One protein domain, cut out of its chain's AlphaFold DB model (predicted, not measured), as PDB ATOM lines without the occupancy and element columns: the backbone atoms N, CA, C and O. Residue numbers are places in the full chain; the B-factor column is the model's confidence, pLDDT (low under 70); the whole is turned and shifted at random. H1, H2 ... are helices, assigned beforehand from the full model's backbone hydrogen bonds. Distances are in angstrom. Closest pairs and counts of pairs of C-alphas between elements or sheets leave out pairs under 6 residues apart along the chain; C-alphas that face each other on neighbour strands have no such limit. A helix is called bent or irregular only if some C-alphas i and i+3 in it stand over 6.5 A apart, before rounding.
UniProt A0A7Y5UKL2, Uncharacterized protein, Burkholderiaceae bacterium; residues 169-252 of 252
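AT A GLANCE: This is residues 169 to 252 of the 252 residues of an uncharacterized protein of Burkholderiaceae bacterium (UniProt A0A7Y5UKL2). Picture a small rounded body of helices with the kinked H2 in its middle: H1 packs across one side of H2, and on the other side H3, H4 and H5 fold back and forth, H3 beside H4 and H4 beside H5. H5 crosses H2 steeply, and H1, at the far side from H5, forms one side of the body. The printed part has 84 residues with five named helices, H1 to H5 in order along the chain, and no named strand; the class is all helix. It is compact, with a radius of gyration of the C-alphas of 11.3 A and spans of 27 by 25 by 21 A.

IN THESE COORDINATES: Begin with the longest helix by residues, H2, residues 190 to 208: find C-alpha 190 at (193.279, 136.205, 138.584) and go on to C-alpha 208, 18.2 A away. H2 is irregular, with a kink of 88 degrees near residue 202, and C-alphas 202 and 205 are 9.3 A apart. Before it comes H1, residues 169 to 181, which begins at C-alpha 169 at (190.642, 148.546, 153.734) and is 18.6 A long. After H2, look for H3 at residues 212 to 219, 10.7 A, and H4 at residues 223 to 229, 9.7 A. H5, residues 237 to 250, is 20.0 A long and ends at C-alpha 250 at (191.422, 129.522, 136.128).

HOW THE PARTS SIT: Start at H2, whose centre is nearest to the mean of the C-alphas, at 4.4 A. H1 touches it about perpendicular, at 90 degrees; the closest C-alphas are those of Phe 174 and Ile 200, 6.9 A apart. H5 touches H2 at a steep tilt of 49 degrees, opposite ways; look at the closest C-alphas, Pro 191 and Leu 246, 4.9 A apart. H4 and H5 form a helical hairpin and touch, with a shallow tilt of 25 degrees; the closest C-alphas, of Ala 227 and Arg 244, are 4.5 A apart. H3 and H4 form another helical hairpin and touch, with a shallow tilt of 11 degrees; the closest C-alphas, of Leu 214 and Ala 226, are 4.9 A apart. H2 and H4 are close but not clearly touching: the closest C-alphas, of Ala 192 and Trp 223, are 7.5 A apart. H2 and H3 are near each other, with 6 pairs of C-alphas within 10 A. H1 is apart from H3, H4 and H5, and H3 is apart from H5. In H1, H3, H4 and H5 every O i to N i+4 pair is within hydrogen-bond range; in H2 13 of 15 are.

THE WHOLE: Set C-alpha 169 against C-alpha 252, the chain's last residue: these two, of Val 169 and Lys 252, are the farthest apart, at 31.1 A. The printed part has no cut. The links H2 to H3 and H3 to H4 are tight, those from H1 to H2 and from H4 to H5 are short, and no link is long. In the B-factor column the mean pLDDT of the printed part is 96.0, and no printed residue is under 70.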
ATOM      1  N   VAL A 169     190.141 149.073 152.454       91.00
ATOM      2  CA  VAL A 169     190.642 148.546 153.734       91.00
ATOM      3  C   VAL A 169     190.140 147.122 153.986       91.00
ATOM      4  O   VAL A 169     190.902 146.270 154.435       91.00
ATOM      5  N   VAL A 170     188.866 146.850 153.684       90.44
ATOM      6  CA  VAL A 170     188.277 145.512 153.852       90.44
ATOM      7  C   VAL A 170     188.926 144.495 152.913       90.44
ATOM      8  O   VAL A 170     189.308 143.413 153.356       90.44
ATOM      9  N   VAL A 171     189.068 144.835 151.630       93.19
ATOM     10  CA  VAL A 171     189.678 143.946 150.633       93.19
ATOM     11  C   VAL A 171     191.139 143.674 150.963       93.19
ATOM     12  O   VAL A 171     191.540 142.515 150.944       93.19
ATOM     13  N   ASP A 172     191.913 144.698 151.324       94.00
ATOM     14  CA  ASP A 172     193.327 144.541 151.679       94.00
ATOM     15  C   ASP A 172     193.493 143.605 152.893       94.00
ATOM     16  O   ASP A 172     194.396 142.766 152.921       94.00
ATOM     17  N   GLY A 173     192.587 143.694 153.876       93.94
ATOM     18  CA  GLY A 173     192.539 142.773 155.014       93.94
ATOM     19  C   GLY A 173     192.256 141.328 154.595       93.94
ATOM     20  O   GLY A 173     192.972 140.414 155.000       93.94
ATOM     21  N   PHE A 174     191.260 141.112 153.733       95.31
ATOM     22  CA  PHE A 174     190.957 139.772 153.226       95.31
ATOM     23  C   PHE A 174     192.052 139.206 152.323       95.31
ATOM     24  O   PHE A 174     192.324 138.010 152.386       95.31
ATOM     25  N   GLU A 175     192.724 140.030 151.521       95.38
ATOM     26  CA  GLU A 175     193.898 139.585 150.775       95.38
ATOM     27  C   GLU A 175     195.033 139.155 151.703       95.38
ATOM     28  O   GLU A 175     195.680 138.143 151.440       95.38
ATOM     29  N   ALA A 176     195.274 139.879 152.800       95.94
ATOM     30  CA  ALA A 176     196.269 139.484 153.792       95.94
ATOM     31  C   ALA A 176     195.917 138.140 154.459       95.94
ATOM     32  O   ALA A 176     196.790 137.279 154.612       95.94
ATOM     33  N   ASP A 177     194.642 137.922 154.790       95.75
ATOM     34  CA  ASP A 177     194.158 136.643 155.316       95.75
ATOM     35  C   ASP A 177     194.327 135.514 154.288       95.75
ATOM     36  O   ASP A 177     194.848 134.447 154.616       95.75
ATOM     37  N   LEU A 178     193.963 135.747 153.022       97.31
ATOM     38  CA  LEU A 178     194.145 134.769 151.948       97.31
ATOM     39  C   LEU A 178     195.623 134.409 151.755       97.31
ATOM     40  O   LEU A 178     195.947 133.230 151.692       97.31
ATOM     41  N   LYS A 179     196.533 135.391 151.751       96.31
ATOM     42  CA  LYS A 179     197.990 135.155 151.686       96.31
ATOM     43  C   LYS A 179     198.517 134.364 152.880       96.31
ATOM     44  O   LYS A 179     199.469 133.603 152.744       96.31
ATOM     45  N   THR A 180     197.911 134.547 154.050       96.62
ATOM     46  CA  THR A 180     198.288 133.823 155.270       96.62
ATOM     47  C   THR A 180     197.840 132.363 155.222       96.62
ATOM     48  O   THR A 180     198.542 131.489 155.727       96.62
ATOM     49  N   HIS A 181     196.676 132.095 154.629       95.69
ATOM     50  CA  HIS A 181     196.059 130.768 154.622       95.69
ATOM     51  C   HIS A 181     196.339 129.933 153.373       95.69
ATOM     52  O   HIS A 181     196.213 128.715 153.446       95.69
ATOM     53  N   PHE A 182     196.721 130.567 152.266       95.94
ATOM     54  CA  PHE A 182     197.003 129.915 150.995       95.94
ATOM     55  C   PHE A 182     198.425 130.244 150.543       95.94
ATOM     56  O   PHE A 182     198.694 131.347 150.062       95.94
ATOM     57  N   ALA A 183     199.349 129.292 150.681       93.69
ATOM     58  CA  ALA A 183     200.778 129.538 150.462       93.69
ATOM     59  C   ALA A 183     201.084 129.989 149.022       93.69
ATOM     60  O   ALA A 183     201.987 130.794 148.789       93.69
ATOM     61  N   GLY A 184     200.313 129.484 148.057       92.50
ATOM     62  CA  GLY A 184     200.425 129.854 146.648       92.50
ATOM     63  C   GLY A 184     199.647 131.106 146.242       92.50
ATOM     64  O   GLY A 184     199.669 131.433 145.059       92.50
ATOM     65  N   TYR A 185     198.961 131.808 147.160       95.62
ATOM     66  CA  TYR A 185     197.989 132.844 146.788       95.62
ATOM     67  C   TYR A 185     198.543 133.847 145.784       95.62
ATOM     68  O   TYR A 185     197.908 134.107 144.771       95.62
ATOM     69  N   GLU A 186     199.755 134.360 145.999       93.56
ATOM     70  CA  GLU A 186     200.349 135.376 145.126       93.56
ATOM     71  C   GLU A 186     200.494 134.930 143.664       93.56
ATOM     72  O   GLU A 186     200.394 135.769 142.768       93.56
ATOM     73  N   THR A 187     200.654 133.630 143.410       94.06
ATOM     74  CA  THR A 187     200.829 133.063 142.067       94.06
ATOM     75  C   THR A 187     199.547 132.491 141.469       94.06
ATOM     76  O   THR A 187     199.562 132.057 140.316       94.06
ATOM     77  N   TYR A 188     198.430 132.497 142.205       96.00
ATOM     78  CA  TYR A 188     197.160 132.010 141.675       96.00
ATOM     79  C   TYR A 188     196.676 132.866 140.493       96.00
ATOM     80  O   TYR A 188     196.851 134.091 140.507       96.00
ATOM     81  N   PRO A 189     196.022 132.252 139.488       96.31
ATOM     82  CA  PRO A 189     195.399 132.990 138.396       96.31
ATOM     83  C   PRO A 189     194.378 134.009 138.915       96.31
ATOM     84  O   PRO A 189     193.642 133.729 139.866       96.31
ATOM     85  N   VAL A 190     194.268 135.162 138.249       96.12
ATOM     86  CA  VAL A 190     193.279 136.205 138.584       96.12
ATOM     87  C   VAL A 190     191.852 135.667 138.792       96.12
ATOM     88  O   VAL A 190     191.242 136.050 139.792       96.12
ATOM     89  N   PRO A 191     191.299 134.771 137.947       97.38
ATOM     90  CA  PRO A 191     189.956 134.241 138.182       97.38
ATOM     91  C   PRO A 191     189.831 133.479 139.511       97.38
ATOM     92  O   PRO A 191     188.861 133.676 140.240       97.38
ATOM     93  N   ALA A 192     190.845 132.697 139.900       97.94
ATOM     94  CA  ALA A 192     190.855 131.998 141.185       97.94
ATOM     95  C   ALA A 192     190.934 132.977 142.370       97.94
ATOM     96  O   ALA A 192     190.216 132.800 143.354       97.94
ATOM     97  N   LYS A 193     191.738 134.045 142.267       97.56
ATOM     98  CA  LYS A 193     191.786 135.105 143.293       97.56
ATOM     99  C   LYS A 193     190.439 135.801 143.459       97.56
ATOM    100  O   LYS A 193     189.982 135.970 144.583       97.56
ATOM    101  N   ARG A 194     189.768 136.142 142.354       97.75
ATOM    102  CA  ARG A 194     188.417 136.735 142.372       97.75
ATOM    103  C   ARG A 194     187.401 135.807 143.040       97.75
ATOM    104  O   ARG A 194     186.612 136.263 143.862       97.75
ATOM    105  N   ALA A 195     187.461 134.507 142.747       98.19
ATOM    106  CA  ALA A 195     186.589 133.519 143.375       98.19
ATOM    107  C   ALA A 195     186.840 133.415 144.890       98.19
ATOM    108  O   ALA A 195     185.894 133.442 145.676       98.19
ATOM    109  N   LEU A 196     188.107 133.353 145.310       98.25
ATOM    110  CA  LEU A 196     188.487 133.322 146.725       98.25
ATOM    111  C   LEU A 196     188.089 134.606 147.464       98.25
ATOM    112  O   LEU A 196     187.584 134.514 148.580       98.25
ATOM    113  N   LEU A 197     188.262 135.775 146.838       97.19
ATOM    114  CA  LEU A 197     187.836 137.067 147.379       97.19
ATOM    115  C   LEU A 197     186.317 137.138 147.573       97.19
ATOM    116  O   LEU A 197     185.856 137.553 148.633       97.19
ATOM    117  N   ASP A 198     185.527 136.681 146.601       96.88
ATOM    118  CA  ASP A 198     184.070 136.607 146.763       96.88
ATOM    119  C   ASP A 198     183.670 135.670 147.911       96.88
ATOM    120  O   ASP A 198     182.814 136.004 148.735       96.88
ATOM    121  N   MET A 199     184.313 134.502 147.998       97.69
ATOM    122  CA  MET A 199     184.015 133.534 149.047       97.69
ATOM    123  C   MET A 199     184.405 134.033 150.437       97.69
ATOM    124  O   MET A 199     183.595 133.906 151.356       97.69
ATOM    125  N   ILE A 200     185.608 134.590 150.619       96.81
ATOM    126  CA  ILE A 200     186.047 135.101 151.926       96.81
ATOM    127  C   ILE A 200     185.203 136.296 152.362       96.81
ATOM    128  O   ILE A 200     184.880 136.406 153.539       96.81
ATOM    129  N   TYR A 201     184.758 137.131 151.425       92.81
ATOM    130  CA  TYR A 201     183.866 138.238 151.735       92.81
ATOM    131  C   TYR A 201     182.486 137.739 152.189       92.81
ATOM    132  O   TYR A 201     181.958 138.182 153.207       92.81
ATOM    133  N   ASN A 202     181.920 136.751 151.484       91.56
ATOM    134  CA  ASN A 202     180.627 136.164 151.833       91.56
ATOM    135  C   ASN A 202     180.645 135.370 153.149       91.56
ATOM    136  O   ASN A 202     179.622 135.312 153.829       91.56
ATOM    137  N   LEU A 203     181.758 134.703 153.471       92.25
ATOM    138  CA  LEU A 203     181.850 133.705 154.546       92.25
ATOM    139  C   LEU A 203     182.694 134.138 155.750       92.25
ATOM    140  O   LEU A 203     182.683 133.440 156.772       92.25
ATOM    141  N   GLY A 204     183.479 135.205 155.607       92.38
ATOM    142  CA  GLY A 204     184.619 135.496 156.467       92.38
ATOM    143  C   GLY A 204     185.708 134.419 156.386       92.38
ATOM    144  O   GLY A 204     185.509 133.312 155.872       92.38
ATOM    145  N   THR A 205     186.863 134.705 156.980       94.56
ATOM    146  CA  THR A 205     188.024 133.798 157.012       94.56
ATOM    147  C   THR A 205     187.665 132.456 157.657       94.56
ATOM    148  O   THR A 205     187.847 131.394 157.063       94.56
ATOM    149  N   ALA A 206     187.022 132.472 158.829       94.25
ATOM    150  CA  ALA A 206     186.603 131.239 159.504       94.25
ATOM    151  C   ALA A 206     185.527 130.444 158.751       94.25
ATOM    152  O   ALA A 206     185.419 129.229 158.935       94.25
ATOM    153  N   GLY A 207     184.683 131.098 157.949       95.44
ATOM    154  CA  GLY A 207     183.700 130.401 157.131       95.44
ATOM    155  C   GLY A 207     184.338 129.753 155.910       95.44
ATOM    156  O   GLY A 207     184.055 128.580 155.664       95.44
ATOM    157  N   LEU A 208     185.233 130.464 155.215       97.38
ATOM    158  CA  LEU A 208     185.993 129.935 154.081       97.38
ATOM    159  C   LEU A 208     186.810 128.703 154.488       97.38
ATOM    160  O   LEU A 208     186.720 127.661 153.845       97.38
ATOM    161  N   LEU A 209     187.509 128.766 155.622       96.31
ATOM    162  CA  LEU A 209     188.348 127.666 156.115       96.31
ATOM    163  C   LEU A 209     187.567 126.415 156.549       96.31
ATOM    164  O   LEU A 209     188.172 125.416 156.933       96.31
ATOM    165  N   LYS A 210     186.230 126.415 156.502       97.69
ATOM    166  CA  LYS A 210     185.432 125.187 156.681       97.69
ATOM    167  C   LYS A 210     185.322 124.369 155.393       97.69
ATOM    168  O   LYS A 210     184.997 123.185 155.463       97.69
ATOM    169  N   PHE A 211     185.634 124.950 154.236       98.06
ATOM    170  CA  PHE A 211     185.589 124.283 152.936       98.06
ATOM    171  C   PHE A 211     186.860 123.462 152.691       98.06
ATOM    172  O   PHE A 211     187.637 123.735 151.785       98.06
ATOM    173  N   LYS A 212     187.078 122.417 153.496       98.19
ATOM    174  CA  LYS A 212     188.343 121.656 153.497       98.19
ATOM    175  C   LYS A 212     188.723 121.032 152.155       98.19
ATOM    176  O   LYS A 212     189.904 120.929 151.843       98.19
ATOM    177  N   LYS A 213     187.737 120.633 151.352       98.50
ATOM    178  CA  LYS A 213     187.981 120.092 150.008       98.50
ATOM    179  C   LYS A 213     188.378 121.181 149.010       98.50
ATOM    180  O   LYS A 213     189.296 120.965 148.231       98.50
ATOM    181  N   LEU A 214     187.729 122.345 149.079       98.50
ATOM    182  CA  LEU A 214     188.117 123.523 148.302       98.50
ATOM    183  C   LEU A 214     189.540 123.953 148.662       98.50
ATOM    184  O   LEU A 214     190.343 124.164 147.767       98.50
ATOM    185  N   GLU A 215     189.846 124.046 149.959       98.00
ATOM    186  CA  GLU A 215     191.161 124.446 150.469       98.00
ATOM    187  C   GLU A 215     192.268 123.555 149.889       98.00
ATOM    188  O   GLU A 215     193.214 124.055 149.286       98.00
ATOM    189  N   ALA A 216     192.091 122.232 149.968       98.00
ATOM    190  CA  ALA A 216     193.026 121.269 149.391       98.00
ATOM    191  C   ALA A 216     193.149 121.391 147.860       98.00
ATOM    192  O   ALA A 216     194.254 121.304 147.328       98.00
ATOM    193  N   ALA A 217     192.035 121.599 147.150       98.38
ATOM    194  CA  ALA A 217     192.041 121.754 145.697       98.38
ATOM    195  C   ALA A 217     192.755 123.040 145.254       98.38
ATOM    196  O   ALA A 217     193.549 123.006 144.318       98.38
ATOM    197  N   VAL A 218     192.510 124.159 145.943       98.12
ATOM    198  CA  VAL A 218     193.141 125.460 145.682       98.12
ATOM    199  C   VAL A 218     194.650 125.391 145.915       98.12
ATOM    200  O   VAL A 218     195.410 125.793 145.038       98.12
ATOM    201  N   GLU A 219     195.096 124.806 147.030       96.69
ATOM    202  CA  GLU A 219     196.530 124.632 147.311       96.69
ATOM    203  C   GLU A 219     197.228 123.716 146.297       96.69
ATOM    204  O   GLU A 219     198.390 123.921 145.950       96.69
ATOM    205  N   ALA A 220     196.509 122.727 145.764       96.62
ATOM    206  CA  ALA A 220     197.011 121.851 144.713       96.62
ATOM    207  C   ALA A 220     196.894 122.445 143.292       96.62
ATOM    208  O   ALA A 220     197.262 121.772 142.328       96.62
ATOM    209  N   GLY A 221     196.348 123.658 143.128       96.25
ATOM    210  CA  GLY A 221     196.073 124.263 141.818       96.25
ATOM    211  C   GLY A 221     195.032 123.502 140.983       96.25
ATOM    212  O   GLY A 221     194.996 123.616 139.759       96.25
ATOM    213  N   GLN A 222     194.189 122.689 141.621       98.12
ATOM    214  CA  GLN A 222     193.159 121.864 140.989       98.12
ATOM    215  C   GLN A 222     191.868 122.667 140.796       98.12
ATOM    216  O   GLN A 222     190.849 122.414 141.436       98.12
ATOM    217  N   TRP A 223     191.896 123.648 139.895       98.31
ATOM    218  CA  TRP A 223     190.819 124.634 139.759       98.31
ATOM    219  C   TRP A 223     189.456 124.040 139.372       98.31
ATOM    220  O   TRP A 223     188.429 124.478 139.882       98.31
ATOM    221  N   THR A 224     189.421 122.976 138.563       98.44
ATOM    222  CA  THR A 224     188.170 122.258 138.256       98.44
ATOM    223  C   THR A 224     187.555 121.599 139.495       98.44
ATOM    224  O   THR A 224     186.336 121.610 139.654       98.44
ATOM    225  N   GLU A 225     188.378 121.054 140.396       98.62
ATOM    226  CA  GLU A 225     187.892 120.505 141.669       98.62
ATOM    227  C   GLU A 225     187.476 121.636 142.614       98.62
ATOM    228  O   GLU A 225     186.428 121.551 143.250       98.62
ATOM    229  N   ALA A 226     188.226 122.741 142.650       98.69
ATOM    230  CA  ALA A 226     187.841 123.920 143.420       98.69
ATOM    231  C   ALA A 226     186.449 124.433 143.005       98.69
ATOM    232  O   ALA A 226     185.605 124.688 143.862       98.69
ATOM    233  N   ALA A 227     186.162 124.470 141.700       98.75
ATOM    234  CA  ALA A 227     184.843 124.803 141.168       98.75
ATOM    235  C   ALA A 227     183.738 123.853 141.675       98.75
ATOM    236  O   ALA A 227     182.639 124.297 142.001       98.75
ATOM    237  N   ALA A 228     184.016 122.552 141.792       98.56
ATOM    238  CA  ALA A 228     183.057 121.574 142.313       98.56
ATOM    239  C   ALA A 228     182.812 121.710 143.830       98.56
ATOM    240  O   ALA A 228     181.759 121.307 144.324       98.56
ATOM    241  N   GLN A 229     183.770 122.276 144.572       98.56
ATOM    242  CA  GLN A 229     183.733 122.382 146.034       98.56
ATOM    243  C   GLN A 229     183.364 123.783 146.552       98.56
ATOM    244  O   GLN A 229     183.282 123.970 147.765       98.56
ATOM    245  N   CYS A 230     183.150 124.774 145.679       98.38
ATOM    246  CA  CYS A 230     182.957 126.169 146.089       98.38
ATOM    247  C   CYS A 230     181.504 126.566 146.408       98.38
ATOM    248  O   CYS A 230     181.279 127.702 146.831       98.38
ATOM    249  N   HIS A 231     180.518 125.677 146.214       98.38
ATOM    250  CA  HIS A 231     179.094 125.997 146.407       98.38
ATOM    251  C   HIS A 231     178.786 126.375 147.859       98.38
ATOM    252  O   HIS A 231     179.086 125.624 148.789       98.38
ATOM    253  N   ARG A 232     178.174 127.544 148.061       96.19
ATOM    254  CA  ARG A 232     177.845 128.078 149.384       96.19
ATOM    255  C   ARG A 232     176.337 128.034 149.611       96.19
ATOM    256  O   ARG A 232     175.551 128.453 148.766       96.19
ATOM    257  N   VAL A 233     175.932 127.641 150.817       91.62
ATOM    258  CA  VAL A 233     174.607 127.990 151.349       91.62
ATOM    259  C   VAL A 233     174.731 129.411 151.878       91.62
ATOM    260  O   VAL A 233     175.342 129.604 152.928       91.62
ATOM    261  N   GLY A 234     174.271 130.415 151.137       85.81
ATOM    262  CA  GLY A 234     174.633 131.781 151.535       85.81
ATOM    263  C   GLY A 234     174.428 132.909 150.501       85.81
ATOM    264  O   GLY A 234     173.730 133.884 150.731       85.81
ATOM    265  N   PRO A 235     174.950 132.742 149.285       88.31
ATOM    266  CA  PRO A 235     174.678 133.546 148.090       88.31
ATOM    267  C   PRO A 235     173.754 132.874 147.035       88.31
ATOM    268  O   PRO A 235     173.560 131.659 147.043       88.31
ATOM    269  N   SER A 236     173.130 133.663 146.147       91.06
ATOM    270  CA  SER A 236     172.170 133.136 145.156       91.06
ATOM    271  C   SER A 236     172.821 132.071 144.274       91.06
ATOM    272  O   SER A 236     174.041 132.069 144.113       91.06
ATOM    273  N   GLU A 237     172.027 131.190 143.657       95.94
ATOM    274  CA  GLU A 237     172.599 130.211 142.721       95.94
ATOM    275  C   GLU A 237     173.348 130.901 141.573       95.94
ATOM    276  O   GLU A 237     174.419 130.445 141.205       95.94
ATOM    277  N   GLU A 238     172.892 132.071 141.105       96.62
ATOM    278  CA  GLU A 238     173.635 132.867 140.115       96.62
ATOM    279  C   GLU A 238     175.026 133.295 140.623       96.62
ATOM    280  O   GLU A 238     176.008 133.234 139.883       96.62
ATOM    281  N   ARG A 239     175.139 133.704 141.893       97.00
ATOM    282  CA  ARG A 239     176.429 134.069 142.496       97.00
ATOM    283  C   ARG A 239     177.314 132.844 142.705       97.00
ATOM    284  O   ARG A 239     178.510 132.916 142.443       97.00
ATOM    285  N   ASN A 240     176.742 131.714 143.129       98.12
ATOM    286  CA  ASN A 240     177.468 130.444 143.220       98.12
ATOM    287  C   ASN A 240     177.983 129.988 141.847       98.12
ATOM    288  O   ASN A 240     179.149 129.607 141.737       98.12
ATOM    289  N   ASP A 241     177.148 130.071 140.811       98.44
ATOM    290  CA  ASP A 241     177.497 129.750 139.428       98.44
ATOM    291  C   ASP A 241     178.639 130.636 138.934       98.44
ATOM    292  O   ASP A 241     179.624 130.131 138.403       98.44
ATOM    293  N   TRP A 242     178.567 131.943 139.189       98.44
ATOM    294  CA  TRP A 242     179.632 132.874 138.829       98.44
ATOM    295  C   TRP A 242     180.964 132.551 139.525       98.44
ATOM    296  O   TRP A 242     182.002 132.504 138.866       98.44
ATOM    297  N   THR A 243     180.959 132.254 140.830       98.44
ATOM    298  CA  THR A 243     182.181 131.843 141.548       98.44
ATOM    299  C   THR A 243     182.742 130.525 141.018       98.44
ATOM    300  O   THR A 243     183.958 130.374 140.893       98.44
ATOM    301  N   ARG A 244     181.877 129.552 140.706       98.69
ATOM    302  CA  ARG A 244     182.282 128.288 140.078       98.69
ATOM    303  C   ARG A 244     182.942 128.553 138.730       98.69
ATOM    304  O   ARG A 244     184.007 128.002 138.458       98.69
ATOM    305  N   ASP A 245     182.333 129.391 137.903       98.56
ATOM    306  CA  ASP A 245     182.806 129.673 136.552       98.56
ATOM    307  C   ASP A 245     184.160 130.398 136.562       98.56
ATOM    308  O   ASP A 245     185.000 130.116 135.710       98.56
ATOM    309  N   LEU A 246     184.434 131.232 137.572       98.38
ATOM    310  CA  LEU A 246     185.763 131.808 137.803       98.38
ATOM    311  C   LEU A 246     186.833 130.741 138.087       98.38
ATOM    312  O   LEU A 246     187.929 130.800 137.529       98.38
ATOM    313  N   PHE A 247     186.534 129.736 138.913       98.56
ATOM    314  CA  PHE A 247     187.459 128.615 139.110       98.56
ATOM    315  C   PHE A 247     187.631 127.780 137.830       98.56
ATOM    316  O   PHE A 247     188.742 127.365 137.514       98.56
ATOM    317  N   LEU A 248     186.573 127.578 137.039       98.31
ATOM    318  CA  LEU A 248     186.684 126.906 135.736       98.31
ATOM    319  C   LEU A 248     187.499 127.721 134.721       98.31
ATOM    320  O   LEU A 248     188.186 127.145 133.879       98.31
ATOM    321  N   GLU A 249     187.436 129.050 134.779       96.94
ATOM    322  CA  GLU A 249     188.266 129.934 133.962       96.94
ATOM    323  C   GLU A 249     189.743 129.831 134.348       96.94
ATOM    324  O   GLU A 249     190.586 129.753 133.460       96.94
ATOM    325  N   ALA A 250     190.055 129.729 135.644       96.38
ATOM    326  CA  ALA A 250     191.422 129.522 136.128       96.38
ATOM    327  C   ALA A 250     192.049 128.185 135.682       96.38
ATOM    328  O   ALA A 250     193.267 128.038 135.745       96.38
ATOM    329  N   ALA A 251     191.241 127.211 135.244       94.06
ATOM    330  CA  ALA A 251     191.702 125.908 134.760       94.06
ATOM    331  C   ALA A 251     192.213 125.909 133.303       94.06
ATOM    332  O   ALA A 251     192.671 124.865 132.834       94.06
ATOM    333  N   LYS A 252     192.067 127.027 132.582       86.62
ATOM    334  CA  LYS A 252     192.433 127.176 131.164       86.62
ATOM    335  C   LYS A 252     193.846 127.721 131.007       86.62
ATOM    336  O   LYS A 252     194.513 127.263 130.054       86.62
TER     337      LYS A 252